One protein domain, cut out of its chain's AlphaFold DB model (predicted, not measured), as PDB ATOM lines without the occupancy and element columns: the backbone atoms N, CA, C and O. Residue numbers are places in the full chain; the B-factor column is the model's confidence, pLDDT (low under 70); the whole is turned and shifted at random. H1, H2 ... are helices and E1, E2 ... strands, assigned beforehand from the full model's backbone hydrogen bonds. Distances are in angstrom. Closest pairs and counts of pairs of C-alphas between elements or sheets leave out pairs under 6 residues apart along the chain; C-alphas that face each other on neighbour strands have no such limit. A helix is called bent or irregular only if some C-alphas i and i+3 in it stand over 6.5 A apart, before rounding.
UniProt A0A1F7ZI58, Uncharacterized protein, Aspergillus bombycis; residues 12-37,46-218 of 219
ATOM      1  N   ASN A  12      34.040  64.550 -31.755       73.38
ATOM      2  CA  ASN A  12      35.459  64.684 -31.440       73.38
ATOM      3  C   ASN A  12      35.686  64.421 -29.934       73.38
ATOM      4  O   ASN A  12      34.915  64.910 -29.117       73.38
ATOM      5  N   SER A  13      36.724  63.674 -29.557       73.38
ATOM      6  CA  SER A  13      37.073  63.359 -28.169       73.38
ATOM      7  C   SER A  13      37.562  64.556 -27.346       73.38
ATOM      8  O   SER A  13      37.538  64.486 -26.120       73.38
ATOM      9  N   ASP A  14      37.968  65.663 -27.975       73.12
ATOM     10  CA  ASP A  14      38.461  66.874 -27.292       73.12
ATOM     11  C   ASP A  14      37.585  67.360 -26.123       73.12
ATOM     12  O   ASP A  14      38.123  67.665 -25.056       73.12
ATOM     13  N   PRO A  15      36.246  67.436 -26.249       71.12
ATOM     14  CA  PRO A  15      35.381  67.880 -25.166       71.12
ATOM     15  C   PRO A  15      35.317  66.877 -24.008       71.12
ATOM     16  O   PRO A  15      34.898  67.260 -22.920       71.12
ATOM     17  N   PHE A  16      35.720  65.616 -24.213       72.94
ATOM     18  CA  PHE A  16      35.762  64.590 -23.166       72.94
ATOM     19  C   PHE A  16      37.018  64.692 -22.293       72.94
ATOM     20  O   PHE A  16      36.969  64.406 -21.095       72.94
ATOM     21  N   THR A  17      38.129  65.144 -22.869       75.25
ATOM     22  CA  THR A  17      39.453  65.231 -22.237       75.25
ATOM     23  C   THR A  17      39.451  65.962 -20.879       75.25
ATOM     24  O   THR A  17      39.971  65.395 -19.915       75.25
ATOM     25  N   PRO A  18      38.795  67.132 -20.704       78.56
ATOM     26  CA  PRO A  18      38.772  67.830 -19.414       78.56
ATOM     27  C   PRO A  18      38.092  67.050 -18.282       78.56
ATOM     28  O   PRO A  18      38.352  67.314 -17.109       78.56
ATOM     29  N   PHE A  19      37.214  66.087 -18.592       81.62
ATOM     30  CA  PHE A  19      36.500  65.343 -17.552       81.62
ATOM     31  C   PHE A  19      37.392  64.391 -16.761       81.62
ATOM     32  O   PHE A  19      37.082  64.090 -15.609       81.62
ATOM     33  N   PHE A  20      38.527  63.996 -17.332       78.44
ATOM     34  CA  PHE A  20      39.545  63.211 -16.640       78.44
ATOM     35  C   PHE A  20      40.309  64.036 -15.586       78.44
ATOM     36  O   PHE A  20      40.844  63.460 -14.637       78.44
ATOM     37  N   ASP A  21      40.285  65.372 -15.685       75.62
ATOM     38  CA  ASP A  21      40.927  66.291 -14.735       75.62
ATOM     39  C   ASP A  21      39.991  66.717 -13.578       75.62
ATOM     40  O   ASP A  21      40.426  67.285 -12.571       75.62
ATOM     41  N   PHE A  22      38.682  66.454 -13.650       76.50
ATOM     42  CA  PHE A  22      37.766  66.860 -12.579       76.50
ATOM     43  C   PHE A  22      37.777  65.877 -11.402       76.50
ATOM     44  O   PHE A  22      37.289  64.755 -11.490       76.50
ATOM     45  N   ARG A  23      38.170  66.355 -10.214       75.19
ATOM     46  CA  ARG A  23      38.157  65.577  -8.952       75.19
ATOM     47  C   ARG A  23      36.786  65.028  -8.527       75.19
ATOM     48  O   ARG A  23      36.709  64.230  -7.597       75.19
ATOM     49  N   ALA A  24      35.692  65.530  -9.092       82.31
ATOM     50  CA  ALA A  24      34.346  65.043  -8.792       82.31
ATOM     51  C   ALA A  24      33.909  63.904  -9.729       82.31
ATOM     52  O   ALA A  24      32.934  63.210  -9.428       82.31
ATOM     53  N   VAL A  25      34.622  63.693 -10.836       85.69
ATOM     54  CA  VAL A  25      34.271  62.711 -11.857       85.69
ATOM     55  C   VAL A  25      34.879  61.365 -11.485       85.69
ATOM     56  O   VAL A  25      36.089  61.205 -11.384       85.69
ATOM     57  N   HIS A  26      34.009  60.383 -11.262       88.44
ATOM     58  CA  HIS A  26      34.403  59.007 -10.938       88.44
ATOM     59  C   HIS A  26      34.037  58.026 -12.057       88.44
ATOM     60  O   HIS A  26      34.526  56.896 -12.072       88.44
ATOM     61  N   LYS A  27      33.176  58.456 -12.981       91.62
ATOM     62  CA  LYS A  27      32.660  57.674 -14.096       91.62
ATOM     63  C   LYS A  27      32.544  58.571 -15.320       91.62
ATOM     64  O   LYS A  27      32.067  59.697 -15.193       91.62
ATOM     65  N   ILE A  28      32.967  58.056 -16.466       89.81
ATOM     66  CA  ILE A  28      32.835  58.701 -17.768       89.81
ATOM     67  C   ILE A  28      32.065  57.744 -18.670       89.81
ATOM     68  O   ILE A  28      32.462  56.589 -18.821       89.81
ATOM     69  N   ASP A  29      30.966  58.234 -19.237       91.00
ATOM     70  CA  ASP A  29      30.147  57.514 -20.205       91.00
ATOM     71  C   ASP A  29      30.115  58.325 -21.509       91.00
ATOM     72  O   ASP A  29      29.751  59.502 -21.499       91.00
ATOM     73  N   GLY A  30      30.534  57.709 -22.613       87.56
ATOM     74  CA  GLY A  30      30.596  58.313 -23.943       87.56
ATOM     75  C   GLY A  30      29.906  57.461 -25.009       87.56
ATOM     76  O   GLY A  30      29.717  56.252 -24.846       87.56
ATOM     77  N   HIS A  31      29.531  58.107 -26.108       87.06
ATOM     78  CA  HIS A  31      28.895  57.480 -27.262       87.06
ATOM     79  C   HIS A  31      29.367  58.167 -28.547       87.06
ATOM     80  O   HIS A  31      29.510  59.393 -28.554       87.06
ATOM     81  N   SER A  32      29.617  57.375 -29.588       83.88
ATOM     82  CA  SER A  32      30.029  57.813 -30.926       83.88
ATOM     83  C   SER A  32      31.235  58.758 -30.886       83.88
ATOM     84  O   SER A  32      31.144  59.900 -31.328       83.88
ATOM     85  N   LEU A  33      32.365  58.328 -30.314       78.12
ATOM     86  CA  LEU A  33      33.556  59.177 -30.157       78.12
ATOM     87  C   LEU A  33      34.604  58.908 -31.242       78.12
ATOM     88  O   LEU A  33      34.950  57.759 -31.501       78.12
ATOM     89  N   CYS A  34      35.150  59.981 -31.819       73.69
ATOM     90  CA  CYS A  34      36.304  59.965 -32.721       73.69
ATOM     91  C   CYS A  34      37.502  60.681 -32.082       73.69
ATOM     92  O   CYS A  34      37.316  61.763 -31.519       73.69
ATOM     93  N   PRO A  35      38.735  60.165 -32.228       65.25
ATOM     94  CA  PRO A  35      39.936  60.866 -31.815       65.25
ATOM     95  C   PRO A  35      40.099  62.165 -32.597       65.25
ATOM     96  O   PRO A  35      39.768  62.271 -33.785       65.25
ATOM     97  N   THR A  36      40.658  63.153 -31.923       62.28
ATOM     98  CA  THR A  36      41.043  64.420 -32.523       62.28
ATOM     99  C   THR A  36      42.288  64.232 -33.385       62.28
ATOM    100  O   THR A  36      43.302  63.712 -32.927       62.28
ATOM    101  N   GLY A  37      42.228  64.661 -34.647       52.25
ATOM    102  CA  GLY A  37      43.379  64.614 -35.547       52.25
ATOM    103  C   GLY A  37      44.529  65.507 -35.070       52.25
ATOM    104  O   GLY A  37      44.351  66.711 -34.927       52.25
ATOM    105  N   ARG A  46      47.284  64.191 -13.086       60.84
ATOM    106  CA  ARG A  46      46.789  62.982 -12.410       60.84
ATOM    107  C   ARG A  46      46.259  63.343 -11.029       60.84
ATOM    108  O   ARG A  46      47.022  63.753 -10.153       60.84
ATOM    109  N   HIS A  47      44.962  63.162 -10.800       61.28
ATOM    110  CA  HIS A  47      44.354  63.411  -9.493       61.28
ATOM    111  C   HIS A  47      44.229  62.128  -8.668       61.28
ATOM    112  O   HIS A  47      43.319  61.326  -8.853       61.28
ATOM    113  N   SER A  48      45.114  61.970  -7.683       61.97
ATOM    114  CA  SER A  48      45.139  60.801  -6.793       61.97
ATOM    115  C   SER A  48      44.037  60.791  -5.726       61.97
ATOM    116  O   SER A  48      43.712  59.733  -5.197       61.97
ATOM    117  N   SER A  49      43.440  61.943  -5.393       68.38
ATOM    118  CA  SER A  49      42.483  62.034  -4.278       68.38
ATOM    119  C   SER A  49      41.112  61.425  -4.584       68.38
ATOM    120  O   SER A  49      40.425  60.994  -3.660       68.38
ATOM    121  N   ARG A  50      40.691  61.452  -5.855       70.38
ATOM    122  CA  ARG A  50      39.385  60.975  -6.347       70.38
ATOM    123  C   ARG A  50      39.507  60.597  -7.828       70.38
ATOM    124  O   ARG A  50      39.139  61.396  -8.684       70.38
ATOM    125  N   PRO A  51      40.121  59.444  -8.129       80.81
ATOM    126  CA  PRO A  51      40.378  59.057  -9.504       80.81
ATOM    127  C   PRO A  51      39.101  58.577 -10.196       80.81
ATOM    128  O   PRO A  51      38.211  58.009  -9.554       80.81
ATOM    129  N   VAL A  52      39.058  58.739 -11.518       88.12
ATOM    130  CA  VAL A  52      38.092  58.050 -12.376       88.12
ATOM    131  C   VAL A  52      38.260  56.540 -12.186       88.12
ATOM    132  O   VAL A  52      39.370  56.011 -12.266       88.12
ATOM    133  N   ARG A  53      37.150  55.857 -11.900       92.25
ATOM    134  CA  ARG A  53      37.089  54.408 -11.654       92.25
ATOM    135  C   ARG A  53      36.403  53.648 -12.779       92.25
ATOM    136  O   ARG A  53      36.594  52.442 -12.883       92.25
ATOM    137  N   ALA A  54      35.600  54.320 -13.593       94.19
ATOM    138  CA  ALA A  54      34.847  53.681 -14.659       94.19
ATOM    139  C   ALA A  54      34.890  54.510 -15.943       94.19
ATOM    140  O   ALA A  54      34.606  55.707 -15.913       94.19
ATOM    141  N   VAL A  55      35.211  53.859 -17.057       92.81
ATOM    142  CA  VAL A  55      35.140  54.440 -18.401       92.81
ATOM    143  C   VAL A  55      34.333  53.498 -19.282       92.81
ATOM    144  O   VAL A  55      34.711  52.341 -19.472       92.81
ATOM    145  N   THR A  56      33.227  54.003 -19.812       93.06
ATOM    146  CA  THR A  56      32.383  53.302 -20.779       93.06
ATOM    147  C   THR A  56      32.284  54.167 -22.016       93.06
ATOM    148  O   THR A  56      31.786  55.284 -21.930       93.06
ATOM    149  N   VAL A  57      32.724  53.674 -23.165       89.31
ATOM    150  CA  VAL A  57      32.471  54.355 -24.433       89.31
ATOM    151  C   VAL A  57      31.904  53.351 -25.421       89.31
ATOM    152  O   VAL A  57      32.501  52.308 -25.686       89.31
ATOM    153  N   SER A  58      30.713  53.667 -25.910       88.25
ATOM    154  CA  SER A  58      30.073  52.953 -27.011       88.25
ATOM    155  C   SER A  58      30.396  53.655 -28.322       88.25
ATOM    156  O   SER A  58      30.608  54.866 -28.328       88.25
ATOM    157  N   GLU A  59      30.458  52.900 -29.410       84.25
ATOM    158  CA  GLU A  59      30.813  53.414 -30.733       84.25
ATOM    159  C   GLU A  59      32.121  54.219 -30.761       84.25
ATOM    160  O   GLU A  59      32.161  55.418 -31.046       84.25
ATOM    161  N   VAL A  60      33.220  53.555 -30.410       80.50
ATOM    162  CA  VAL A  60      34.556  54.136 -30.534       80.50
ATOM    163  C   VAL A  60      35.046  53.945 -31.961       80.50
ATOM    164  O   VAL A  60      35.353  52.827 -32.380       80.50
ATOM    165  N   TYR A  61      35.190  55.057 -32.667       75.56
ATOM    166  CA  TYR A  61      35.856  55.121 -33.960       75.56
ATOM    167  C   TYR A  61      37.340  55.396 -33.749       75.56
ATOM    168  O   TYR A  61      37.687  56.177 -32.869       75.56
ATOM    169  N   ARG A  62      38.214  54.805 -34.575       69.00
ATOM    170  CA  ARG A  62      39.675  55.048 -34.582       69.00
ATOM    171  C   ARG A  62      40.305  54.961 -33.179       69.00
ATOM    172  O   ARG A  62      40.399  55.907 -32.401       69.00
ATOM    173  N   CYS A  63      40.790  53.772 -32.852       66.50
ATOM    174  CA  CYS A  63      41.105  53.352 -31.487       66.50
ATOM    175  C   CYS A  63      42.338  54.004 -30.826       66.50
ATOM    176  O   CYS A  63      42.614  53.721 -29.657       66.50
ATOM    177  N   CYS A  64      43.089  54.851 -31.533       64.69
ATOM    178  CA  CYS A  64      44.307  55.480 -31.018       64.69
ATOM    179  C   CYS A  64      44.043  56.428 -29.830       64.69
ATOM    180  O   CYS A  64      44.828  56.431 -28.879       64.69
ATOM    181  N   GLY A  65      42.903  57.127 -29.813       65.62
ATOM    182  CA  GLY A  65      42.529  58.034 -28.719       65.62
ATOM    183  C   GLY A  65      42.185  57.333 -27.394       65.62
ATOM    184  O   GLY A  65      42.298  57.898 -26.315       65.62
ATOM    185  N   MET A  66      41.830  56.048 -27.389       76.81
ATOM    186  CA  MET A  66      41.442  55.407 -26.119       76.81
ATOM    187  C   MET A  66      42.608  55.284 -25.127       76.81
ATOM    188  O   MET A  66      42.405  55.244 -23.913       76.81
ATOM    189  N   LEU A  67      43.845  55.212 -25.628       83.94
ATOM    190  CA  LEU A  67      45.021  54.999 -24.785       83.94
ATOM    191  C   LEU A  67      45.323  56.217 -23.903       83.94
ATOM    192  O   LEU A  67      45.774  56.042 -22.769       83.94
ATOM    193  N   HIS A  68      45.042  57.437 -24.373       78.94
ATOM    194  CA  HIS A  68      45.248  58.636 -23.560       78.94
ATOM    195  C   HIS A  68      44.223  58.738 -22.421       78.94
ATOM    196  O   HIS A  68      44.587  59.150 -21.318       78.94
ATOM    197  N   TRP A  69      42.978  58.287 -22.636       83.25
ATOM    198  CA  TRP A  69      41.962  58.198 -21.577       83.25
ATOM    199  C   TRP A  69      42.418  57.279 -20.445       83.25
ATOM    200  O   TRP A  69      42.318  57.629 -19.266       83.25
ATOM    201  N   LEU A  70      42.981  56.119 -20.797       87.94
ATOM    202  CA  LEU A  70      43.563  55.205 -19.817       87.94
ATOM    203  C   LEU A  70      44.739  55.863 -19.087       87.94
ATOM    204  O   LEU A  70      44.798  55.817 -17.862       87.94
ATOM    205  N   ALA A  71      45.642  56.532 -19.809       84.94
ATOM    206  CA  ALA A  71      46.836  57.158 -19.235       84.94
ATOM    207  C   ALA A  71      46.545  58.281 -18.215       84.94
ATOM    208  O   ALA A  71      47.405  58.573 -17.367       84.94
ATOM    209  N   ALA A  72      45.364  58.897 -18.294       82.88
ATOM    210  CA  ALA A  72      44.894  59.926 -17.368       82.88
ATOM    211  C   ALA A  72      44.323  59.361 -16.059       82.88
ATOM    212  O   ALA A  72      44.272  60.052 -15.039       82.88
ATOM    213  N   CYS A  73      43.927  58.091 -16.058       86.38
ATOM    214  CA  CYS A  73      43.362  57.441 -14.888       86.38
ATOM    215  C   CYS A  73      44.455  56.798 -14.020       86.38
ATOM    216  O   CYS A  73      45.519  56.416 -14.504       86.38
ATOM    217  N   THR A  74      44.196  56.642 -12.717       87.75
ATOM    218  CA  THR A  74      45.164  56.027 -11.782       87.75
ATOM    219  C   THR A  74      44.637  54.802 -11.036       87.75
ATOM    220  O   THR A  74      45.420  54.133 -10.374       87.75
ATOM    221  N   ALA A  75      43.333  54.516 -11.090       90.50
ATOM    222  CA  ALA A  75      42.717  53.416 -10.340       90.50
ATOM    223  C   ALA A  75      41.428  52.919 -11.016       90.50
ATOM    224  O   ALA A  75      40.372  52.859 -10.383       90.50
ATOM    225  N   LEU A  76      41.494  52.621 -12.320       94.31
ATOM    226  CA  LEU A  76      40.336  52.108 -13.053       94.31
ATOM    227  C   LEU A  76      39.894  50.755 -12.493       94.31
ATOM    228  O   LEU A  76      40.705  49.852 -12.295       94.31
ATOM    229  N   GLU A  77      38.592  50.635 -12.265       97.12
ATOM    230  CA  GLU A  77      37.909  49.415 -11.836       97.12
ATOM    231  C   GLU A  77      37.064  48.818 -12.968       97.12
ATOM    232  O   GLU A  77      36.948  47.596 -13.055       97.12
ATOM    233  N   HIS A  78      36.515  49.653 -13.855       97.50
ATOM    234  CA  HIS A  78      35.655  49.223 -14.956       97.50
ATOM    235  C   HIS A  78      36.048  49.910 -16.264       97.50
ATOM    236  O   HIS A  78      36.095  51.138 -16.341       97.50
ATOM    237  N   VAL A  79      36.295  49.116 -17.301       96.00
ATOM    238  CA  VAL A  79      36.558  49.607 -18.656       96.00
ATOM    239  C   VAL A  79      35.644  48.874 -19.624       96.00
ATOM    240  O   VAL A  79      35.615  47.646 -19.634       96.00
ATOM    241  N   SER A  80      34.900  49.622 -20.433       94.94
ATOM    242  CA  SER A  80      34.049  49.077 -21.487       94.94
ATOM    243  C   SER A  80      34.198  49.899 -22.757       94.94
ATOM    244  O   SER A  80      33.800  51.060 -22.782       94.94
ATOM    245  N   PHE A  81      34.695  49.268 -23.814       91.31
ATOM    246  CA  PHE A  81      34.751  49.837 -25.152       91.31
ATOM    247  C   PHE A  81      34.009  48.955 -26.150       91.31
ATOM    248  O   PHE A  81      34.147  47.729 -26.143       91.31
ATOM    249  N   GLU A  82      33.222  49.599 -26.998       89.56
ATOM    250  CA  GLU A  82      32.579  48.992 -28.157       89.56
ATOM    251  C   GLU A  82      33.152  49.656 -29.402       89.56
ATOM    252  O   GLU A  82      32.940  50.843 -29.638       89.56
ATOM    253  N   ILE A  83      33.973  48.903 -30.121       83.00
ATOM    254  CA  ILE A  83      34.734  49.376 -31.268       83.00
ATOM    255  C   ILE A  83      33.841  49.290 -32.500       83.00
ATOM    256  O   ILE A  83      33.243  48.249 -32.762       83.00
ATOM    257  N   VAL A  84      33.788  50.367 -33.268       76.50
ATOM    258  CA  VAL A  84      33.072  50.417 -34.546       76.50
ATOM    259  C   VAL A  84      34.094  50.642 -35.640       76.50
ATOM    260  O   VAL A  84      35.042  51.412 -35.449       76.50
ATOM    261  N   VAL A  85      33.906  49.995 -36.788       66.81
ATOM    262  CA  VAL A  85      34.644  50.383 -37.991       66.81
ATOM    263  C   VAL A  85      33.753  51.283 -38.823       66.81
ATOM    264  O   VAL A  85      32.612  50.945 -39.124       66.81
ATOM    265  N   HIS A  86      34.254  52.466 -39.164       58.75
ATOM    266  CA  HIS A  86      33.524  53.359 -40.041       58.75
ATOM    267  C   HIS A  86      33.732  52.933 -41.495       58.75
ATOM    268  O   HIS A  86      34.836  52.572 -41.892       58.75
ATOM    269  N   ARG A  87      32.707  53.077 -42.337       54.12
ATOM    270  CA  ARG A  87      32.803  52.784 -43.778       54.12
ATOM    271  C   ARG A  87      33.953  53.525 -44.470       54.12
ATOM    272  O   ARG A  87      34.579  52.996 -45.385       54.12
ATOM    273  N   ASP A  88      34.247  54.744 -44.018       52.75
ATOM    274  CA  ASP A  88      35.367  55.532 -44.546       52.75
ATOM    275  C   ASP A  88      36.732  54.959 -44.152       52.75
ATOM    276  O   ASP A  88      37.690  55.213 -44.871       52.75
ATOM    277  N   ASP A  89      36.836  54.160 -43.084       54.28
ATOM    278  CA  ASP A  89      38.084  53.491 -42.691       54.28
ATOM    279  C   ASP A  89      38.496  52.406 -43.712       54.28
ATOM    280  O   ASP A  89      39.659  51.999 -43.752       54.28
ATOM    281  N   PHE A  90      37.575  51.984 -44.590       53.75
ATOM    282  CA  PHE A  90      37.804  50.983 -45.640       53.75
ATOM    283  C   PHE A  90      38.152  51.571 -47.018       53.75
ATOM    284  O   PHE A  90      38.415  50.821 -47.957       53.75
ATOM    285  N   GLY A  91      38.150  52.900 -47.172       46.88
ATOM    286  CA  GLY A  91      38.208  53.543 -48.491       46.88
ATOM    287  C   GLY A  91      39.555  54.128 -48.911       46.88
ATOM    288  O   GLY A  91      39.742  54.449 -50.083       46.88
ATOM    289  N   LEU A  92      40.501  54.314 -47.997       41.06
ATOM    290  CA  LEU A  92      41.772  54.967 -48.301       41.06
ATOM    291  C   LEU A  92      42.893  54.241 -47.579       41.06
ATOM    292  O   LEU A  92      42.658  53.475 -46.656       41.06
ATOM    293  N   SER A  93      44.116  54.472 -48.028       45.53
ATOM    294  CA  SER A  93      45.370  53.997 -47.456       45.53
ATOM    295  C   SER A  93      45.567  54.493 -46.014       45.53
ATOM    296  O   SER A  93      46.485  55.263 -45.739       45.53
ATOM    297  N   PHE A  94      44.683  54.111 -45.091       50.56
ATOM    298  CA  PHE A  94      44.804  54.419 -43.681       50.56
ATOM    299  C   PHE A  94      45.963  53.588 -43.154       50.56
ATOM    300  O   PHE A  94      45.944  52.355 -43.249       50.56
ATOM    301  N   PRO A  95      47.024  54.238 -42.663       52.34
ATOM    302  CA  PRO A  95      48.157  53.506 -42.151       52.34
ATOM    303  C   PRO A  95      47.687  52.684 -40.939       52.34
ATOM    304  O   PRO A  95      46.918  53.167 -40.112       52.34
ATOM    305  N   ASN A  96      48.163  51.438 -40.820       55.59
ATOM    306  CA  ASN A  96      47.817  50.476 -39.751       55.59
ATOM    307  C   ASN A  96      47.910  51.029 -38.306       55.59
ATOM    308  O   ASN A  96      47.486  50.366 -37.364       55.59
ATOM    309  N   VAL A  97      48.485  52.217 -38.114       54.69
ATOM    310  CA  VAL A  97      48.657  52.903 -36.828       54.69
ATOM    311  C   VAL A  97      47.354  53.334 -36.151       54.69
ATOM    312  O   VAL A  97      47.367  53.429 -34.926       54.69
ATOM    313  N   ASP A  98      46.253  53.526 -36.884       63.09
ATOM    314  CA  ASP A  98      44.969  53.956 -36.294       63.09
ATOM    315  C   ASP A  98      44.029  52.792 -35.926       63.09
ATOM    316  O   ASP A  98      42.968  52.994 -35.326       63.09
ATOM    317  N   ARG A  99      44.430  51.554 -36.249       72.00
ATOM    318  CA  ARG A  99      43.677  50.340 -35.911       72.00
ATOM    319  C   ARG A  99      43.801  50.010 -34.425       72.00
ATOM    320  O   ARG A  99      44.806  50.308 -33.773       72.00
ATOM    321  N   PHE A 100      42.781  49.346 -33.887       80.12
ATOM    322  CA  PHE A 100      42.863  48.781 -32.545       80.12
ATOM    323  C   PHE A 100      44.002  47.763 -32.474       80.12
ATOM    324  O   PHE A 100      44.096  46.862 -33.300       80.12
ATOM    325  N   SER A 101      44.855  47.890 -31.461       83.12
ATOM    326  CA  SER A 101      45.887  46.902 -31.157       83.12
ATOM    327  C   SER A 101      45.634  46.369 -29.759       83.12
ATOM    328  O   SER A 101      45.854  47.074 -28.767       83.12
ATOM    329  N   ALA A 102      45.189  45.114 -29.680       87.38
ATOM    330  CA  ALA A 102      44.943  44.453 -28.407       87.38
ATOM    331  C   ALA A 102      46.214  44.436 -27.528       87.38
ATOM    332  O   ALA A 102      46.125  44.855 -26.369       87.38
ATOM    333  N   PRO A 103      47.423  44.106 -28.041       88.75
ATOM    334  CA  PRO A 103      48.650  44.189 -27.246       88.75
ATOM    335  C   PRO A 103      48.929  45.583 -26.666       88.75
ATOM    336  O   PRO A 103      49.214  45.702 -25.471       88.75
ATOM    337  N   LYS A 104      48.810  46.653 -27.471       88.56
ATOM    338  CA  LYS A 104      49.012  48.034 -26.987       88.56
ATOM    339  C   LYS A 104      47.971  48.420 -25.940       88.56
ATOM    340  O   LYS A 104      48.306  49.028 -24.926       88.56
ATOM    341  N   PHE A 105      46.718  48.030 -26.156       91.31
ATOM    342  CA  PHE A 105      45.641  48.295 -25.213       91.31
ATOM    343  C   PHE A 105      45.859  47.566 -23.880       91.31
ATOM    344  O   PHE A 105      45.769  48.184 -22.821       91.31
ATOM    345  N   ARG A 106      46.269  46.290 -23.905       93.75
ATOM    346  CA  ARG A 106      46.669  45.565 -22.690       93.75
ATOM    347  C   ARG A 106      47.812  46.267 -21.962       93.75
ATOM    348  O   ARG A 106      47.753  46.391 -20.743       93.75
ATOM    349  N   GLN A 107      48.847  46.716 -22.675       93.19
ATOM    350  CA  GLN A 107      49.966  47.439 -22.058       93.19
ATOM    351  C   GLN A 107      49.491  48.698 -21.320       93.19
ATOM    352  O   GLN A 107      49.938  48.948 -20.203       93.19
ATOM    353  N   ALA A 108      48.543  49.440 -21.895       92.06
ATOM    354  CA  ALA A 108      47.939  50.602 -21.246       92.06
ATOM    355  C   ALA A 108      47.073  50.242 -20.024       92.06
ATOM    356  O   ALA A 108      46.896  51.078 -19.139       92.06
ATOM    357  N   LEU A 109      46.565  49.008 -19.942       95.00
ATOM    358  CA  LEU A 109      45.802  48.515 -18.794       95.00
ATOM    359  C   LEU A 109      46.669  47.987 -17.640       95.00
ATOM    360  O   LEU A 109      46.179  47.922 -16.514       95.00
ATOM    361  N   LEU A 110      47.935  47.624 -17.883       95.06
ATOM    362  CA  LEU A 110      48.832  47.066 -16.857       95.06
ATOM    363  C   LEU A 110      48.915  47.885 -15.554       95.06
ATOM    364  O   LEU A 110      48.937  47.263 -14.492       95.06
ATOM    365  N   PRO A 111      48.911  49.236 -15.567       94.75
ATOM    366  CA  PRO A 111      48.899  50.025 -14.333       94.75
ATOM    367  C   PRO A 111      47.688  49.760 -13.423       94.75
ATOM    368  O   PRO A 111      47.749  50.045 -12.230       94.75
ATOM    369  N   PHE A 112      46.601  49.214 -13.970       95.12
ATOM    370  CA  PHE A 112      45.350  48.929 -13.264       95.12
ATOM    371  C   PHE A 112      45.197  47.451 -12.902       95.12
ATOM    372  O   PHE A 112      44.120  47.034 -12.486       95.12
ATOM    373  N   SER A 113      46.246  46.640 -13.036       95.50
ATOM    374  CA  SER A 113      46.181  45.192 -12.796       95.50
ATOM    375  C   SER A 113      45.691  44.814 -11.388       95.50
ATOM    376  O   SER A 113      45.032  43.791 -11.208       95.50
ATOM    377  N   GLY A 114      45.946  45.676 -10.398       95.88
ATOM    378  CA  GLY A 114      45.466  45.528  -9.021       95.88
ATOM    379  C   GLY A 114      44.100  46.161  -8.722       95.88
ATOM    380  O   GLY A 114      43.621  46.028  -7.598       95.88
ATOM    381  N   THR A 115      43.472  46.861  -9.673       96.44
ATOM    382  CA  THR A 115      42.197  47.580  -9.456       96.44
ATOM    383  C   THR A 115      41.092  47.198 -10.439       96.44
ATOM    384  O   THR A 115      39.919  47.280 -10.075       96.44
ATOM    385  N   LEU A 116      41.440  46.768 -11.652       97.94
ATOM    386  CA  LEU A 116      40.508  46.505 -12.745       97.94
ATOM    387  C   LEU A 116      39.700  45.227 -12.491       97.94
ATOM    388  O   LEU A 116      40.224  44.120 -12.583       97.94
ATOM    389  N   LYS A 117      38.409  45.386 -12.196       98.12
ATOM    390  CA  LYS A 117      37.459  44.302 -11.901       98.12
ATOM    391  C   LYS A 117      36.682  43.850 -13.127       98.12
ATOM    392  O   LYS A 117      36.361  42.669 -13.234       98.12
ATOM    393  N   THR A 118      36.395  44.776 -14.039       98.31
ATOM    394  CA  THR A 118      35.598  44.508 -15.239       98.31
ATOM    395  C   THR A 118      36.283  45.075 -16.470       98.31
ATOM    396  O   THR A 118      36.620  46.261 -16.505       98.31
ATOM    397  N   LEU A 119      36.423  44.240 -17.494       97.69
ATOM    398  CA  LEU A 119      36.920  44.630 -18.805       97.69
ATOM    399  C   LEU A 119      35.958  44.138 -19.887       97.69
ATOM    400  O   LEU A 119      35.720  42.939 -20.005       97.69
ATOM    401  N   ARG A 120      35.428  45.055 -20.697       95.81
ATOM    402  CA  ARG A 120      34.650  44.755 -21.900       95.81
ATOM    403  C   ARG A 120      35.309  45.409 -23.104       95.81
ATOM    404  O   ARG A 120      35.447  46.624 -23.146       95.81
ATOM    405  N   VAL A 121      35.694  44.600 -24.081       91.31
ATOM    406  CA  VAL A 121      36.137  45.064 -25.399       91.31
ATOM    407  C   VAL A 121      35.372  44.259 -26.440       91.31
ATOM    408  O   VAL A 121      35.673  43.087 -26.670       91.31
ATOM    409  N   ALA A 122      34.343  44.875 -27.011       87.00
ATOM    410  CA  ALA A 122      33.479  44.288 -28.033       87.00
ATOM    411  C   ALA A 122      33.589  45.083 -29.339       87.00
ATOM    412  O   ALA A 122      34.114  46.197 -29.327       87.00
ATOM    413  N   ALA A 123      33.106  44.515 -30.440       80.00
ATOM    414  CA  ALA A 123      32.817  45.266 -31.652       80.00
ATOM    415  C   ALA A 123      31.302  45.402 -31.833       80.00
ATOM    416  O   ALA A 123      30.534  44.662 -31.210       80.00
ATOM    417  N   ASP A 124      30.882  46.373 -32.637       75.31
ATOM    418  CA  ASP A 124      29.490  46.479 -33.059       75.31
ATOM    419  C   ASP A 124      29.133  45.440 -34.140       75.31
ATOM    420  O   ASP A 124      29.985  44.730 -34.676       75.31
ATOM    421  N   GLU A 125      27.844  45.343 -34.470       64.38
ATOM    422  CA  GLU A 125      27.357  44.412 -35.495       64.38
ATOM    423  C   GLU A 125      27.792  44.807 -36.920       64.38
ATOM    424  O   GLU A 125      27.850  43.948 -37.801       64.38
ATOM    425  N   SER A 126      28.123  46.083 -37.165       57.97
ATOM    426  CA  SER A 126      28.551  46.561 -38.487       57.97
ATOM    427  C   SER A 126      29.984  46.142 -38.832       57.97
ATOM    428  O   SER A 126      30.282  45.881 -39.997       57.97
ATOM    429  N   PHE A 127      30.819  45.923 -37.811       57.59
ATOM    430  CA  PHE A 127      32.166  45.362 -37.909       57.59
ATOM    431  C   PHE A 127      32.216  44.064 -38.732       57.59
ATOM    432  O   PHE A 127      33.166  43.814 -39.473       57.59
ATOM    433  N   TYR A 128      31.178  43.235 -38.614       53.81
ATOM    434  CA  TYR A 128      31.091  41.936 -39.274       53.81
ATOM    435  C   TYR A 128      30.808  42.006 -40.764       53.81
ATOM    436  O   TYR A 128      31.381  41.236 -41.536       53.81
ATOM    437  N   ILE A 129      29.928  42.928 -41.153       52.03
ATOM    438  CA  ILE A 129      29.513  43.080 -42.545       52.03
ATOM    439  C   ILE A 129      30.714  43.478 -43.395       52.03
ATOM    440  O   ILE A 129      30.809  43.024 -44.527       52.03
ATOM    441  N   ASP A 130      31.648  44.256 -42.846       50.47
ATOM    442  CA  ASP A 130      32.809  44.739 -43.590       50.47
ATOM    443  C   ASP A 130      34.029  43.793 -43.524       50.47
ATOM    444  O   ASP A 130      34.830  43.762 -44.463       50.47
ATOM    445  N   LEU A 131      34.151  42.956 -42.480       51.38
ATOM    446  CA  LEU A 131      35.183  41.907 -42.397       51.38
ATOM    447  C   LEU A 131      35.011  40.802 -43.452       51.38
ATOM    448  O   LEU A 131      36.009  40.337 -44.005       51.38
ATOM    449  N   GLU A 132      33.769  40.391 -43.753       49.31
ATOM    450  CA  GLU A 132      33.480  39.344 -44.752       49.31
ATOM    451  C   GLU A 132      34.056  39.654 -46.142       49.31
ATOM    452  O   GLU A 132      34.373  38.735 -46.896       49.31
ATOM    453  N   TRP A 133      34.276  40.932 -46.469       45.72
ATOM    454  CA  TRP A 133      34.809  41.346 -47.769       45.72
ATOM    455  C   TRP A 133      36.342  41.415 -47.838       45.72
ATOM    456  O   TRP A 133      36.869  41.583 -48.937       45.72
ATOM    457  N   GLN A 134      37.071  41.315 -46.714       51.69
ATOM    458  CA  GLN A 134      38.522  41.594 -46.658       51.69
ATOM    459  C   GLN A 134      39.331  40.664 -45.728       51.69
ATOM    460  O   GLN A 134      40.411  41.040 -45.267       51.69
ATOM    461  N   TYR A 135      38.856  39.439 -45.473       49.16
ATOM    462  CA  TYR A 135      39.510  38.447 -44.598       49.16
ATOM    463  C   TYR A 135      41.000  38.161 -44.894       49.16
ATOM    464  O   TYR A 135      41.681  37.584 -44.049       49.16
ATOM    465  N   GLU A 136      41.531  38.542 -46.059       49.78
ATOM    466  CA  GLU A 136      42.896  38.186 -46.460       49.78
ATOM    467  C   GLU A 136      44.011  39.076 -45.868       49.78
ATOM    468  O   GLU A 136      45.148  38.609 -45.812       49.78
ATOM    469  N   ASP A 137      43.717  40.285 -45.357       52.75
ATOM    470  CA  ASP A 137      44.759  41.266 -44.969       52.75
ATOM    471  C   ASP A 137      44.663  41.829 -43.531       52.75
ATOM    472  O   ASP A 137      45.444  42.707 -43.142       52.75
ATOM    473  N   ILE A 138      43.724  41.356 -42.703       58.50
ATOM    474  CA  ILE A 138      43.549  41.856 -41.327       58.50
ATOM    475  C   ILE A 138      44.126  40.846 -40.324       58.50
ATOM    476  O   ILE A 138      43.434  39.962 -39.823       58.50
ATOM    477  N   GLU A 139      45.413  40.996 -39.995       64.50
ATOM    478  CA  GLU A 139      46.021  40.300 -38.853       64.50
ATOM    479  C   GLU A 139      45.604  40.996 -37.540       64.50
ATOM    480  O   GLU A 139      46.219  41.975 -37.115       64.50
ATOM    481  N   GLU A 140      44.540  40.509 -36.889       74.25
ATOM    482  CA  GLU A 140      44.211  40.898 -35.509       74.25
ATOM    483  C   GLU A 140      45.105  40.134 -34.516       74.25
ATOM    484  O   GLU A 140      45.144  38.900 -34.491       74.25
ATOM    485  N   GLU A 141      45.833  40.868 -33.673       82.19
ATOM    486  CA  GLU A 141      46.663  40.276 -32.623       82.19
ATOM    487  C   GLU A 141      45.859  40.060 -31.330       82.19
ATOM    488  O   GLU A 141      45.102  40.947 -30.921       82.19
ATOM    489  N   PRO A 142      46.054  38.930 -30.623       88.06
ATOM    490  CA  PRO A 142      45.424  38.712 -29.329       88.06
ATOM    491  C   PRO A 142      46.031  39.618 -28.252       88.06
ATOM    492  O   PRO A 142      47.183  40.043 -28.338       88.06
ATOM    493  N   PHE A 143      45.292  39.851 -27.167       90.69
ATOM    494  CA  PHE A 143      45.780  40.614 -26.014       90.69
ATOM    495  C   PHE A 143      47.037  40.009 -25.374       90.69
ATOM    496  O   PHE A 143      47.885  40.737 -24.859       90.69
ATOM    497  N   GLY A 144      47.142  38.679 -25.359       89.94
ATOM    498  CA  GLY A 144      48.119  37.950 -24.555       89.94
ATOM    499  C   GLY A 144      47.574  37.581 -23.171       89.94
ATOM    500  O   GLY A 144      46.371  37.429 -22.982       89.94
ATOM    501  N   SER A 145      48.468  37.382 -22.198       92.44
ATOM    502  CA  SER A 145      48.093  36.869 -20.870       92.44
ATOM    503  C   SER A 145      47.552  37.956 -19.946       92.44
ATOM    504  O   SER A 145      48.128  39.024 -19.851       92.44
ATOM    505  N   PHE A 146      46.486  37.691 -19.209       95.12
ATOM    506  CA  PHE A 146      45.925  38.558 -18.175       95.12
ATOM    507  C   PHE A 146      46.243  38.064 -16.756       95.12
ATOM    508  O   PHE A 146      45.627  38.536 -15.805       95.12
ATOM    509  N   LYS A 147      47.199  37.142 -16.564       93.69
ATOM    510  CA  LYS A 147      47.526  36.591 -15.232       93.69
ATOM    511  C   LYS A 147      47.900  37.655 -14.195       93.69
ATOM    512  O   LYS A 147      47.679  37.449 -13.006       93.69
ATOM    513  N   GLU A 148      48.439  38.788 -14.631       95.62
ATOM    514  CA  GLU A 148      48.805  39.911 -13.769       95.62
ATOM    515  C   GLU A 148      47.583  40.652 -13.197       95.62
ATOM    516  O   GLU A 148      47.707  41.339 -12.184       95.62
ATOM    517  N   PHE A 149      46.403  40.512 -13.811       96.44
ATOM    518  CA  PHE A 149      45.165  41.181 -13.409       96.44
ATOM    519  C   PHE A 149      44.451  40.398 -12.302       96.44
ATOM    520  O   PHE A 149      43.406  39.785 -12.508       96.44
ATOM    521  N   VAL A 150      45.036  40.425 -11.105       95.00
ATOM    522  CA  VAL A 150      44.658  39.580  -9.956       95.00
ATOM    523  C   VAL A 150      43.281  39.870  -9.350       95.00
ATOM    524  O   VAL A 150      42.839  39.134  -8.469       95.00
ATOM    525  N   VAL A 151      42.609  40.941  -9.777       97.19
ATOM    526  CA  VAL A 151      41.256  41.298  -9.322       97.19
ATOM    527  C   VAL A 151      40.219  41.326 -10.446       97.19
ATOM    528  O   VAL A 151      39.064  41.661 -10.172       97.19
ATOM    529  N   LEU A 152      40.590  40.964 -11.682       97.94
ATOM    530  CA  LEU A 152      39.672  40.947 -12.822       97.94
ATOM    531  C   LEU A 152      38.686  39.786 -12.678       97.94
ATOM    532  O   LEU A 152      39.090  38.625 -12.642       97.94
ATOM    533  N   GLN A 153      37.398  40.108 -12.580       97.56
ATOM    534  CA  GLN A 153      36.316  39.150 -12.340       97.56
ATOM    535  C   GLN A 153      35.471  38.930 -13.589       97.56
ATOM    536  O   GLN A 153      35.105  37.792 -13.874       97.56
ATOM    537  N   ASP A 154      35.199  39.996 -14.339       98.00
ATOM    538  CA  ASP A 154      34.328  39.963 -15.509       98.00
ATOM    539  C   ASP A 154      35.111  40.386 -16.749       98.00
ATOM    540  O   ASP A 154      35.605  41.516 -16.826       98.00
ATOM    541  N   PHE A 155      35.215  39.481 -17.720       96.75
ATOM    542  CA  PHE A 155      35.925  39.732 -18.967       96.75
ATOM    543  C   PHE A 155      35.031  39.433 -20.170       96.75
ATOM    544  O   PHE A 155      34.600  38.300 -20.382       96.75
ATOM    545  N   VAL A 156      34.748  40.464 -20.961       95.75
ATOM    546  CA  VAL A 156      34.042  40.362 -22.239       95.75
ATOM    547  C   VAL A 156      35.015  40.723 -23.347       95.75
ATOM    548  O   VAL A 156      35.591  41.813 -23.334       95.75
ATOM    549  N   VAL A 157      35.204  39.818 -24.299       92.75
ATOM    550  CA  VAL A 157      36.249  39.949 -25.315       92.75
ATOM    551  C   VAL A 157      35.826  39.321 -26.632       92.75
ATOM    552  O   VAL A 157      35.104  38.327 -26.647       92.75
ATOM    553  N   ARG A 158      36.293  39.889 -27.742       89.00
ATOM    554  CA  ARG A 158      36.157  39.283 -29.071       89.00
ATOM    555  C   ARG A 158      37.017  38.028 -29.190       89.00
ATOM    556  O   ARG A 158      38.120  37.978 -28.645       89.00
ATOM    557  N   HIS A 159      36.549  37.041 -29.940       85.69
ATOM    558  CA  HIS A 159      37.254  35.776 -30.144       85.69
ATOM    559  C   HIS A 159      38.691  35.968 -30.653       85.69
ATOM    560  O   HIS A 159      39.628  35.409 -30.079       85.69
ATOM    561  N   SER A 160      38.870  36.837 -31.648       83.69
ATOM    562  CA  SER A 160      40.156  37.189 -32.259       83.69
ATOM    563  C   SER A 160      41.131  37.915 -31.328       83.69
ATOM    564  O   SER A 160      42.346  37.792 -31.467       83.69
ATOM    565  N   HIS A 161      40.617  38.642 -30.336       87.12
ATOM    566  CA  HIS A 161      41.442  39.300 -29.324       87.12
ATOM    567  C   HIS A 161      41.781  38.382 -28.142       87.12
ATOM    568  O   HIS A 161      42.689  38.691 -27.366       87.12
ATOM    569  N   LEU A 162      41.068  37.264 -27.980       88.88
ATOM    570  CA  LEU A 162      41.349  36.273 -26.944       88.88
ATOM    571  C   LEU A 162      42.390  35.254 -27.410       88.88
ATOM    572  O   LEU A 162      43.349  34.978 -26.687       88.88
ATOM    573  N   ILE A 163      42.210  34.716 -28.617       85.19
ATOM    574  CA  ILE A 163      43.128  33.759 -29.227       85.19
ATOM    575  C   ILE A 163      43.488  34.151 -30.647       85.19
ATOM    576  O   ILE A 163      42.711  34.760 -31.373       85.19
ATOM    577  N   ARG A 164      44.681  33.726 -31.061       79.12
ATOM    578  CA  ARG A 164      45.123  33.869 -32.443       79.12
ATOM    579  C   ARG A 164      44.344  32.888 -33.326       79.12
ATOM    580  O   ARG A 164      44.575  31.681 -33.255       79.12
ATOM    581  N   LEU A 165      43.444  33.424 -34.149       73.94
ATOM    582  CA  LEU A 165      42.628  32.647 -35.089       73.94
ATOM    583  C   LEU A 165      43.406  32.285 -36.354       73.94
ATOM    584  O   LEU A 165      43.361  31.142 -36.800       73.94
ATOM    585  N   PHE A 166      44.191  33.231 -36.866       67.94
ATOM    586  CA  PHE A 166      44.965  33.057 -38.090       67.94
ATOM    587  C   PHE A 166      46.461  32.967 -37.767       67.94
ATOM    588  O   PHE A 166      46.983  33.799 -37.017       67.94
ATOM    589  N   PRO A 167      47.181  31.956 -38.279       58.31
ATOM    590  CA  PRO A 167      48.626  31.902 -38.131       58.31
ATOM    591  C   PRO A 167      49.248  33.077 -38.895       58.31
ATOM    592  O   PRO A 167      49.156  33.133 -40.119       58.31
ATOM    593  N   SER A 168      49.887  34.013 -38.182       56.19
ATOM    594  CA  SER A 168      50.696  35.044 -38.839       56.19
ATOM    595  C   SER A 168      51.793  34.353 -39.642       56.19
ATOM    596  O   SER A 168      52.431  33.410 -39.158       56.19
ATOM    597  N   ARG A 169      52.046  34.841 -40.859       54.09
ATOM    598  CA  ARG A 169      53.075  34.297 -41.766       54.09
ATOM    599  C   ARG A 169      54.490  34.322 -41.163       54.09
ATOM    600  O   ARG A 169      55.394  33.697 -41.712       54.09
ATOM    601  N   SER A 170      54.681  35.028 -40.047       48.03
ATOM    602  CA  SER A 170      55.984  35.352 -39.458       48.03
ATOM    603  C   SER A 170      56.223  34.884 -38.017       48.03
ATOM    604  O   SER A 170      57.348  35.029 -37.541       48.03
ATOM    605  N   SER A 171      55.247  34.311 -37.302       52.69
ATOM    606  CA  SER A 171      55.443  33.934 -35.888       52.69
ATOM    607  C   SER A 171      55.061  32.481 -35.602       52.69
ATOM    608  O   SER A 171      53.881  32.144 -35.556       52.69
ATOM    609  N   GLY A 172      56.058  31.641 -35.314       49.91
ATOM    610  CA  GLY A 172      55.880  30.293 -34.754       49.91
ATOM    611  C   GLY A 172      55.554  30.295 -33.256       49.91
ATOM    612  O   GLY A 172      56.028  29.430 -32.530       49.91
ATOM    613  N   GLU A 173      54.830  31.303 -32.764       55.62
ATOM    614  CA  GLU A 173      54.411  31.337 -31.363       55.62
ATOM    615  C   GLU A 173      53.272  30.343 -31.135       55.62
ATOM    616  O   GLU A 173      52.177  30.497 -31.686       55.62
ATOM    617  N   ASP A 174      53.549  29.352 -30.289       58.38
ATOM    618  CA  ASP A 174      52.591  28.339 -29.870       58.38
ATOM    619  C   ASP A 174      51.349  28.965 -29.224       58.38
ATOM    620  O   ASP A 174      51.418  29.887 -28.401       58.38
ATOM    621  N   ARG A 175      50.186  28.421 -29.590       68.69
ATOM    622  CA  ARG A 175      48.896  28.762 -28.986       68.69
ATOM    623  C   ARG A 175      48.965  28.497 -27.482       68.69
ATOM    624  O   ARG A 175      49.150  27.360 -27.053       68.69
ATOM    625  N   LYS A 176      48.795  29.545 -26.673       74.81
ATOM    626  CA  LYS A 176      48.763  29.413 -25.211       74.81
ATOM    627  C   LYS A 176      47.388  28.916 -24.761       74.81
ATOM    628  O   LYS A 176      46.377  29.441 -25.234       74.81
ATOM    629  N   PRO A 177      47.317  27.935 -23.848       80.56
ATOM    630  CA  PRO A 177      46.042  27.454 -23.336       80.56
ATOM    631  C   PRO A 177      45.362  28.527 -22.477       80.56
ATOM    632  O   PRO A 177      46.010  29.422 -21.934       80.56
ATOM    633  N   PHE A 178      44.040  28.424 -22.305       86.75
ATOM    634  CA  PHE A 178      43.253  29.440 -21.589       86.75
ATOM    635  C   PHE A 178      43.708  29.630 -20.139       86.75
ATOM    636  O   PHE A 178      43.759  30.750 -19.639       86.75
ATOM    637  N   VAL A 179      44.129  28.544 -19.491       86.12
ATOM    638  CA  VAL A 179      44.711  28.560 -18.140       86.12
ATOM    639  C   VAL A 179      45.990  29.403 -18.044       86.12
ATOM    640  O   VAL A 179      46.358  29.849 -16.957       86.12
ATOM    641  N   ASP A 180      46.660  29.657 -19.173       86.88
ATOM    642  CA  ASP A 180      47.863  30.482 -19.248       86.88
ATOM    643  C   ASP A 180      47.611  31.944 -19.612       86.88
ATOM    644  O   ASP A 180      48.478  32.796 -19.375       86.88
ATOM    645  N   ILE A 181      46.420  32.258 -20.117       91.06
ATOM    646  CA  ILE A 181      46.039  33.616 -20.514       91.06
ATOM    647  C   ILE A 181      44.987  34.246 -19.603       91.06
ATOM    648  O   ILE A 181      44.965  35.462 -19.496       91.06
ATOM    649  N   LEU A 182      44.123  33.479 -18.942       93.94
ATOM    650  CA  LEU A 182      43.064  34.041 -18.104       93.94
ATOM    651  C   LEU A 182      43.575  34.336 -16.684       93.94
ATOM    652  O   LEU A 182      44.422  33.599 -16.168       93.94
ATOM    653  N   PRO A 183      43.069  35.394 -16.025       93.44
ATOM    654  CA  PRO A 183      43.413  35.662 -14.640       93.44
ATOM    655  C   PRO A 183      42.759  34.638 -13.703       93.44
ATOM    656  O   PRO A 183      41.633  34.202 -13.949       93.44
ATOM    657  N   PRO A 184      43.405  34.301 -12.574       90.50
ATOM    658  CA  PRO A 184      42.849  33.362 -11.599       90.50
ATOM    659  C   PRO A 184      41.601  33.899 -10.878       90.50
ATOM    660  O   PRO A 184      40.821  33.121 -10.341       90.50
ATOM    661  N   SER A 185      41.400  35.219 -10.857       94.19
ATOM    662  CA  SER A 185      40.250  35.879 -10.225       94.19
ATOM    663  C   SER A 185      38.972  35.866 -11.067       94.19
ATOM    664  O   SER A 185      37.943  36.369 -10.606       94.19
ATOM    665  N   LEU A 186      39.037  35.340 -12.294       95.12
ATOM    666  CA  LEU A 186      37.951  35.423 -13.260       95.12
ATOM    667  C   LEU A 186      36.733  34.612 -12.805       95.12
ATOM    668  O   LEU A 186      36.830  33.419 -12.518       95.12
ATOM    669  N   LYS A 187      35.573  35.269 -12.777       94.56
ATOM    670  CA  LYS A 187      34.266  34.682 -12.454       94.56
ATOM    671  C   LYS A 187      33.385  34.521 -13.685       94.56
ATOM    672  O   LYS A 187      32.593  33.586 -13.741       94.56
ATOM    673  N   SER A 188      33.511  35.432 -14.648       95.31
ATOM    674  CA  SER A 188      32.706  35.445 -15.865       95.31
ATOM    675  C   SER A 188      33.573  35.757 -17.080       95.31
ATOM    676  O   SER A 188      34.290  36.759 -17.105       95.31
ATOM    677  N   LEU A 189      33.487  34.894 -18.092       94.75
ATOM    678  CA  LEU A 189      34.083  35.092 -19.408       94.75
ATOM    679  C   LEU A 189      32.963  35.096 -20.447       94.75
ATOM    680  O   LEU A 189      32.253  34.102 -20.595       94.75
ATOM    681  N   SER A 190      32.825  36.189 -21.190       94.75
ATOM    682  CA  SER A 190      31.948  36.250 -22.358       94.75
ATOM    683  C   SER A 190      32.793  36.460 -23.600       94.75
ATOM    684  O   SER A 190      33.403  37.514 -23.778       94.75
ATOM    685  N   VAL A 191      32.822  35.447 -24.459       91.44
ATOM    686  CA  VAL A 191      33.455  35.561 -25.768       91.44
ATOM    687  C   VAL A 191      32.397  35.994 -26.765       91.44
ATOM    688  O   VAL A 191      31.356  35.353 -26.913       91.44
ATOM    689  N   LYS A 192      32.646  37.142 -27.380       89.06
ATOM    690  CA  LYS A 192      31.849  37.699 -28.461       89.06
ATOM    691  C   LYS A 192      32.512  37.372 -29.777       89.06
ATOM    692  O   LYS A 192      33.686  37.002 -29.815       89.06
ATOM    693  N   ASP A 193      31.744  37.555 -30.831       80.88
ATOM    694  CA  ASP A 193      32.290  37.591 -32.167       80.88
ATOM    695  C   ASP A 193      33.027  36.290 -32.536       80.88
ATOM    696  O   ASP A 193      34.192  36.286 -32.934       80.88
ATOM    697  N   ILE A 194      32.355  35.159 -32.308       84.50
ATOM    698  CA  ILE A 194      32.920  33.831 -32.539       84.50
ATOM    699  C   ILE A 194      33.080  33.604 -34.046       84.50
ATOM    700  O   ILE A 194      32.212  33.952 -34.839       84.50
ATOM    701  N   VAL A 195      34.217  33.013 -34.405       81.44
ATOM    702  CA  VAL A 195      34.603  32.660 -35.774       81.44
ATOM    703  C   VAL A 195      34.628  31.142 -35.830       81.44
ATOM    704  O   VAL A 195      35.312  30.520 -35.007       81.44
ATOM    705  N   ASP A 196      33.858  30.563 -36.747       80.00
ATOM    706  CA  ASP A 196      33.557  29.129 -36.774       80.00
ATOM    707  C   ASP A 196      34.822  28.271 -36.896       80.00
ATOM    708  O   ASP A 196      34.952  27.252 -36.213       80.00
ATOM    709  N   GLU A 197      35.811  28.719 -37.669       80.06
ATOM    710  CA  GLU A 197      37.081  28.016 -37.870       80.06
ATOM    711  C   GLU A 197      37.883  27.856 -36.570       80.06
ATOM    712  O   GLU A 197      38.562  26.847 -36.379       80.06
ATOM    713  N   GLY A 198      37.801  28.836 -35.663       78.44
ATOM    714  CA  GLY A 198      38.483  28.808 -34.364       78.44
ATOM    715  C   GLY A 198      37.616  28.286 -33.216       78.44
ATOM    716  O   GLY A 198      38.096  28.150 -32.090       78.44
ATOM    717  N   TYR A 199      36.337  27.995 -33.467       85.50
ATOM    718  CA  TYR A 199      35.401  27.570 -32.426       85.50
ATOM    719  C   TYR A 199      35.837  26.298 -31.668       85.50
ATOM    720  O   TYR A 199      35.704  26.273 -30.438       85.50
ATOM    721  N   PRO A 200      36.417  25.260 -32.312       87.12
ATOM    722  CA  PRO A 200      36.933  24.098 -31.587       87.12
ATOM    723  C   PRO A 200      38.024  24.450 -30.565       87.12
ATOM    724  O   PRO A 200      38.028  23.904 -29.460       87.12
ATOM    725  N   ASP A 201      38.916  25.388 -30.899       85.31
ATOM    726  CA  ASP A 201      39.987  25.841 -30.003       85.31
ATOM    727  C   ASP A 201      39.419  26.607 -28.802       85.31
ATOM    728  O   ASP A 201      39.858  26.408 -27.664       85.31
ATOM    729  N   LEU A 202      38.400  27.441 -29.038       87.75
ATOM    730  CA  LEU A 202      37.664  28.138 -27.987       87.75
ATOM    731  C   LEU A 202      37.006  27.155 -27.008       87.75
ATOM    732  O   LEU A 202      37.150  27.307 -25.793       87.75
ATOM    733  N   LEU A 203      36.321  26.127 -27.522       89.06
ATOM    734  CA  LEU A 203      35.692  25.094 -26.692       89.06
ATOM    735  C   LEU A 203      36.719  24.309 -25.876       89.06
ATOM    736  O   LEU A 203      36.521  24.096 -24.678       89.06
ATOM    737  N   PHE A 204      37.821  23.900 -26.503       86.81
ATOM    738  CA  PHE A 204      38.889  23.175 -25.823       86.81
ATOM    739  C   PHE A 204      39.526  24.022 -24.711       86.81
ATOM    740  O   PHE A 204      39.725  23.545 -23.590       86.81
ATOM    741  N   GLY A 205      39.789  25.301 -24.989       86.81
ATOM    742  CA  GLY A 205      40.277  26.263 -24.004       86.81
ATOM    743  C   GLY A 205      39.329  26.409 -22.813       86.81
ATOM    744  O   GLY A 205      39.757  26.268 -21.666       86.81
ATOM    745  N   ALA A 206      38.037  26.623 -23.076       87.06
ATOM    746  CA  ALA A 206      37.017  26.750 -22.039       87.06
ATOM    747  C   ALA A 206      36.887  25.478 -21.185       87.06
ATOM    748  O   ALA A 206      36.852  25.561 -19.954       87.06
ATOM    749  N   PHE A 207      36.883  24.298 -21.814       86.94
ATOM    750  CA  PHE A 207      36.805  23.020 -21.108       86.94
ATOM    751  C   PHE A 207      37.972  22.830 -20.131       86.94
ATOM    752  O   PHE A 207      37.756  22.470 -18.973       86.94
ATOM    753  N   ASN A 208      39.199  23.140 -20.558       86.00
ATOM    754  CA  ASN A 208      40.385  23.018 -19.707       86.00
ATOM    755  C   ASN A 208      40.327  23.931 -18.477       86.00
ATOM    756  O   ASN A 208      40.755  23.529 -17.393       86.00
ATOM    757  N   VAL A 209      39.772  25.137 -18.611       86.19
ATOM    758  CA  VAL A 209      39.584  26.055 -17.476       86.19
ATOM    759  C   VAL A 209      38.598  25.470 -16.471       86.19
ATOM    760  O   VAL A 209      38.916  25.390 -15.285       86.19
ATOM    761  N   VAL A 210      37.436  25.003 -16.941       85.25
ATOM    762  CA  VAL A 210      36.395  24.422 -16.077       85.25
ATOM    763  C   VAL A 210      36.906  23.171 -15.365       85.25
ATOM    764  O   VAL A 210      36.737  23.041 -14.153       85.25
ATOM    765  N   ALA A 211      37.585  22.274 -16.084       82.81
ATOM    766  CA  ALA A 211      38.162  21.066 -15.502       82.81
ATOM    767  C   ALA A 211      39.202  21.391 -14.415       82.81
ATOM    768  O   ALA A 211      39.194  20.785 -13.342       82.81
ATOM    769  N   THR A 212      40.054  22.393 -14.655       81.81
ATOM    770  CA  THR A 212      41.073  22.832 -13.688       81.81
ATOM    771  C   THR A 212      40.437  23.450 -12.439       81.81
ATOM    772  O   THR A 212      40.845  23.140 -11.321       81.81
ATOM    773  N   GLN A 213      39.406  24.284 -12.598       76.69
ATOM    774  CA  GLN A 213      38.697  24.894 -11.468       76.69
ATOM    775  C   GLN A 213      37.919  23.864 -10.636       76.69
ATOM    776  O   GLN A 213      37.921  23.940  -9.405       76.69
ATOM    777  N   ALA A 214      37.294  22.877 -11.286       72.69
ATOM    778  CA  ALA A 214      36.597  21.790 -10.602       72.69
ATOM    779  C   ALA A 214      37.560  20.935  -9.763       72.69
ATOM    780  O   ALA A 214      37.250  20.590  -8.621       72.69
ATOM    781  N   PHE A 215      38.754  20.649 -10.291       71.69
ATOM    782  CA  PHE A 215      39.794  19.921  -9.565       71.69
ATOM    783  C   PHE A 215      40.267  20.682  -8.317       71.69
ATOM    784  O   PHE A 215      40.298  20.110  -7.232       71.69
ATOM    785  N   LEU A 216      40.549  21.984  -8.444       67.44
ATOM    786  CA  LEU A 216      40.987  22.831  -7.325       67.44
ATOM    787  C   LEU A 216      39.908  23.041  -6.252       67.44
ATOM    788  O   LEU A 216      40.238  23.296  -5.100       67.44
ATOM    789  N   SER A 217      38.627  22.934  -6.611       66.56
ATOM    790  CA  SER A 217      37.509  23.061  -5.663       66.56
ATOM    791  C   SER A 217      37.228  21.770  -4.877       66.56
ATOM    792  O   SER A 217      36.392  21.775  -3.977       66.56
ATOM    793  N   SER A 218      37.889  20.663  -5.237       57.16
ATOM    794  CA  SER A 218      37.677  19.325  -4.662       57.16
ATOM    795  C   SER A 218      38.765  18.905  -3.658       57.16
ATOM    796  O   SER A 218      38.691  17.806  -3.108       57.16
TER     797      SER A 218
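AT A GLANCE: This is residues 12 to 37 and 46 to 218 of the 219 residues of an uncharacterized protein of Aspergillus bombycis (UniProt A0A1F7ZI58). Six parallel strands stand side by side as one wall, and the chain winds through them in stacked turns like a short solenoid, coming back over one face of the sheet, by way of H2 between E2 and E3, while the other face is bare. H4 packs side by side with H2, H1 caps the E1 edge, and the long helix H8 caps the E6 edge. The printed part has 199 residues, with eight named helices and six named strands along the chain as H1 E1 E2 H2 E3 H3 H4 E4 H5 E5 H6 H7 E6 H8; the sheet's order is E1 E2 E3 E4 E5 E6, all parallel. The class is mixed, helices and strands, and the whole is compact, with a radius of gyration of the C-alphas of 17.5 A and spans of 47 by 46 by 28 A.

HOW THE PARTS SIT: Begin at the sheet, twisted, with C-alphas up to 4.4 A off its best plane. Its edge strands are E1, residues 27 to 34, which bends by 76 degrees at residue 31, and E6, residues 188 to 192. Beside E1 look for E2, residues 54 to 60, parallel at 16 degrees, with N 30 and O 56 at 2.8 A. Next comes E3, residues 78 to 83, where N 57 and O 80 are 2.9 A apart. E4, residues 118 to 123, follows, with N 81 and O 120 at 2.8 A, then E5, residues 154 to 158, with N 156 and O 119 at 2.8 A; E5 and E6 are parallel neighbours, with N 192 and O 157 at 2.8 A. These pairs are within hydrogen-bond range. H2, residues 63 to 72, is on the sheet at a height of 9.4 A, over E2 and along the strands, at 14 degrees on the local plane; sheet and helix make two layers, a helix on one face of a sheet. E2, H2, E3 are a strand-helix-strand unit, two parallel neighbours with a helix between, and its crossover is right-handed. So are E3, H3 H4, E4 and E5, H6 H7, E6, both right-handed, and E4, H5, E5 is another unit. H4, residues 102 to 112, only just misses being on the sheet, with 4 pairs of C-alphas within 10 A. It touches H2 at a shallow tilt of 11 degrees, the same way, closest at the C-alphas of Leu 67 and Ala 108, 6.4 A. H6, residues 159 to 162, is on the same face as H2. H8, residues 196 to 216, is not on the sheet; with residues 205 to 209 alone it touches H7, residues 178 to 181, closest at the C-alphas of Phe 178 and Gly 205, 5.0 A. H1, residues 17 to 21, only grazes the sheet and touches H2, the C-alphas of Phe 20 and Ala 72 being closest at 6.3 A. H3, residues 87 to 90, and H5, residues 126 to 131, are near each other. The O i to N i+4 pairs within range are 0 of 1 in H1, where O i to N i+3 has 2 of 2, 3 of 6 in H2, 5 of 7 in H4, 1 of 2 in H5 and 15 of 17 in H8; H3, H6 and H7 are too short for such a pair.

IN THESE COORDINATES: Find C-alpha 27 at (32.660, 57.674, -14.096), where E1 starts its 19.1 A. E2 runs 15.9 A, E3 16.3 A, E4 16.7 A, E5 13.7 A and E6 12.8 A. H2 covers 16.0 A and H4 15.8 A, while H1, H3, H5, H6 and H7 are shorter. H8 goes 31.0 A from C-alpha 196 at (33.557, 29.129, -36.774) to C-alpha 216 at (40.987, 22.831, -7.325). H4 and H8 are irregular: C-alphas 108 and 111 are 7.0 A apart, and C-alphas 197 and 200 are 7.4 A apart.

THE WHOLE: The C-alphas farthest apart are those of Leu 92 and Ser 218, at 56.5 A. Residues 38 to 45 are not printed, and C-alphas 37 and 46 stand 23.4 A apart across the cut. The long links are H3 to H4, H5 to E5 and H6 to H7. Mean pLDDT of the printed part is 78.9, with 53 residues under 70, among them 85 to 98, 125 to 139 and 166 to 175.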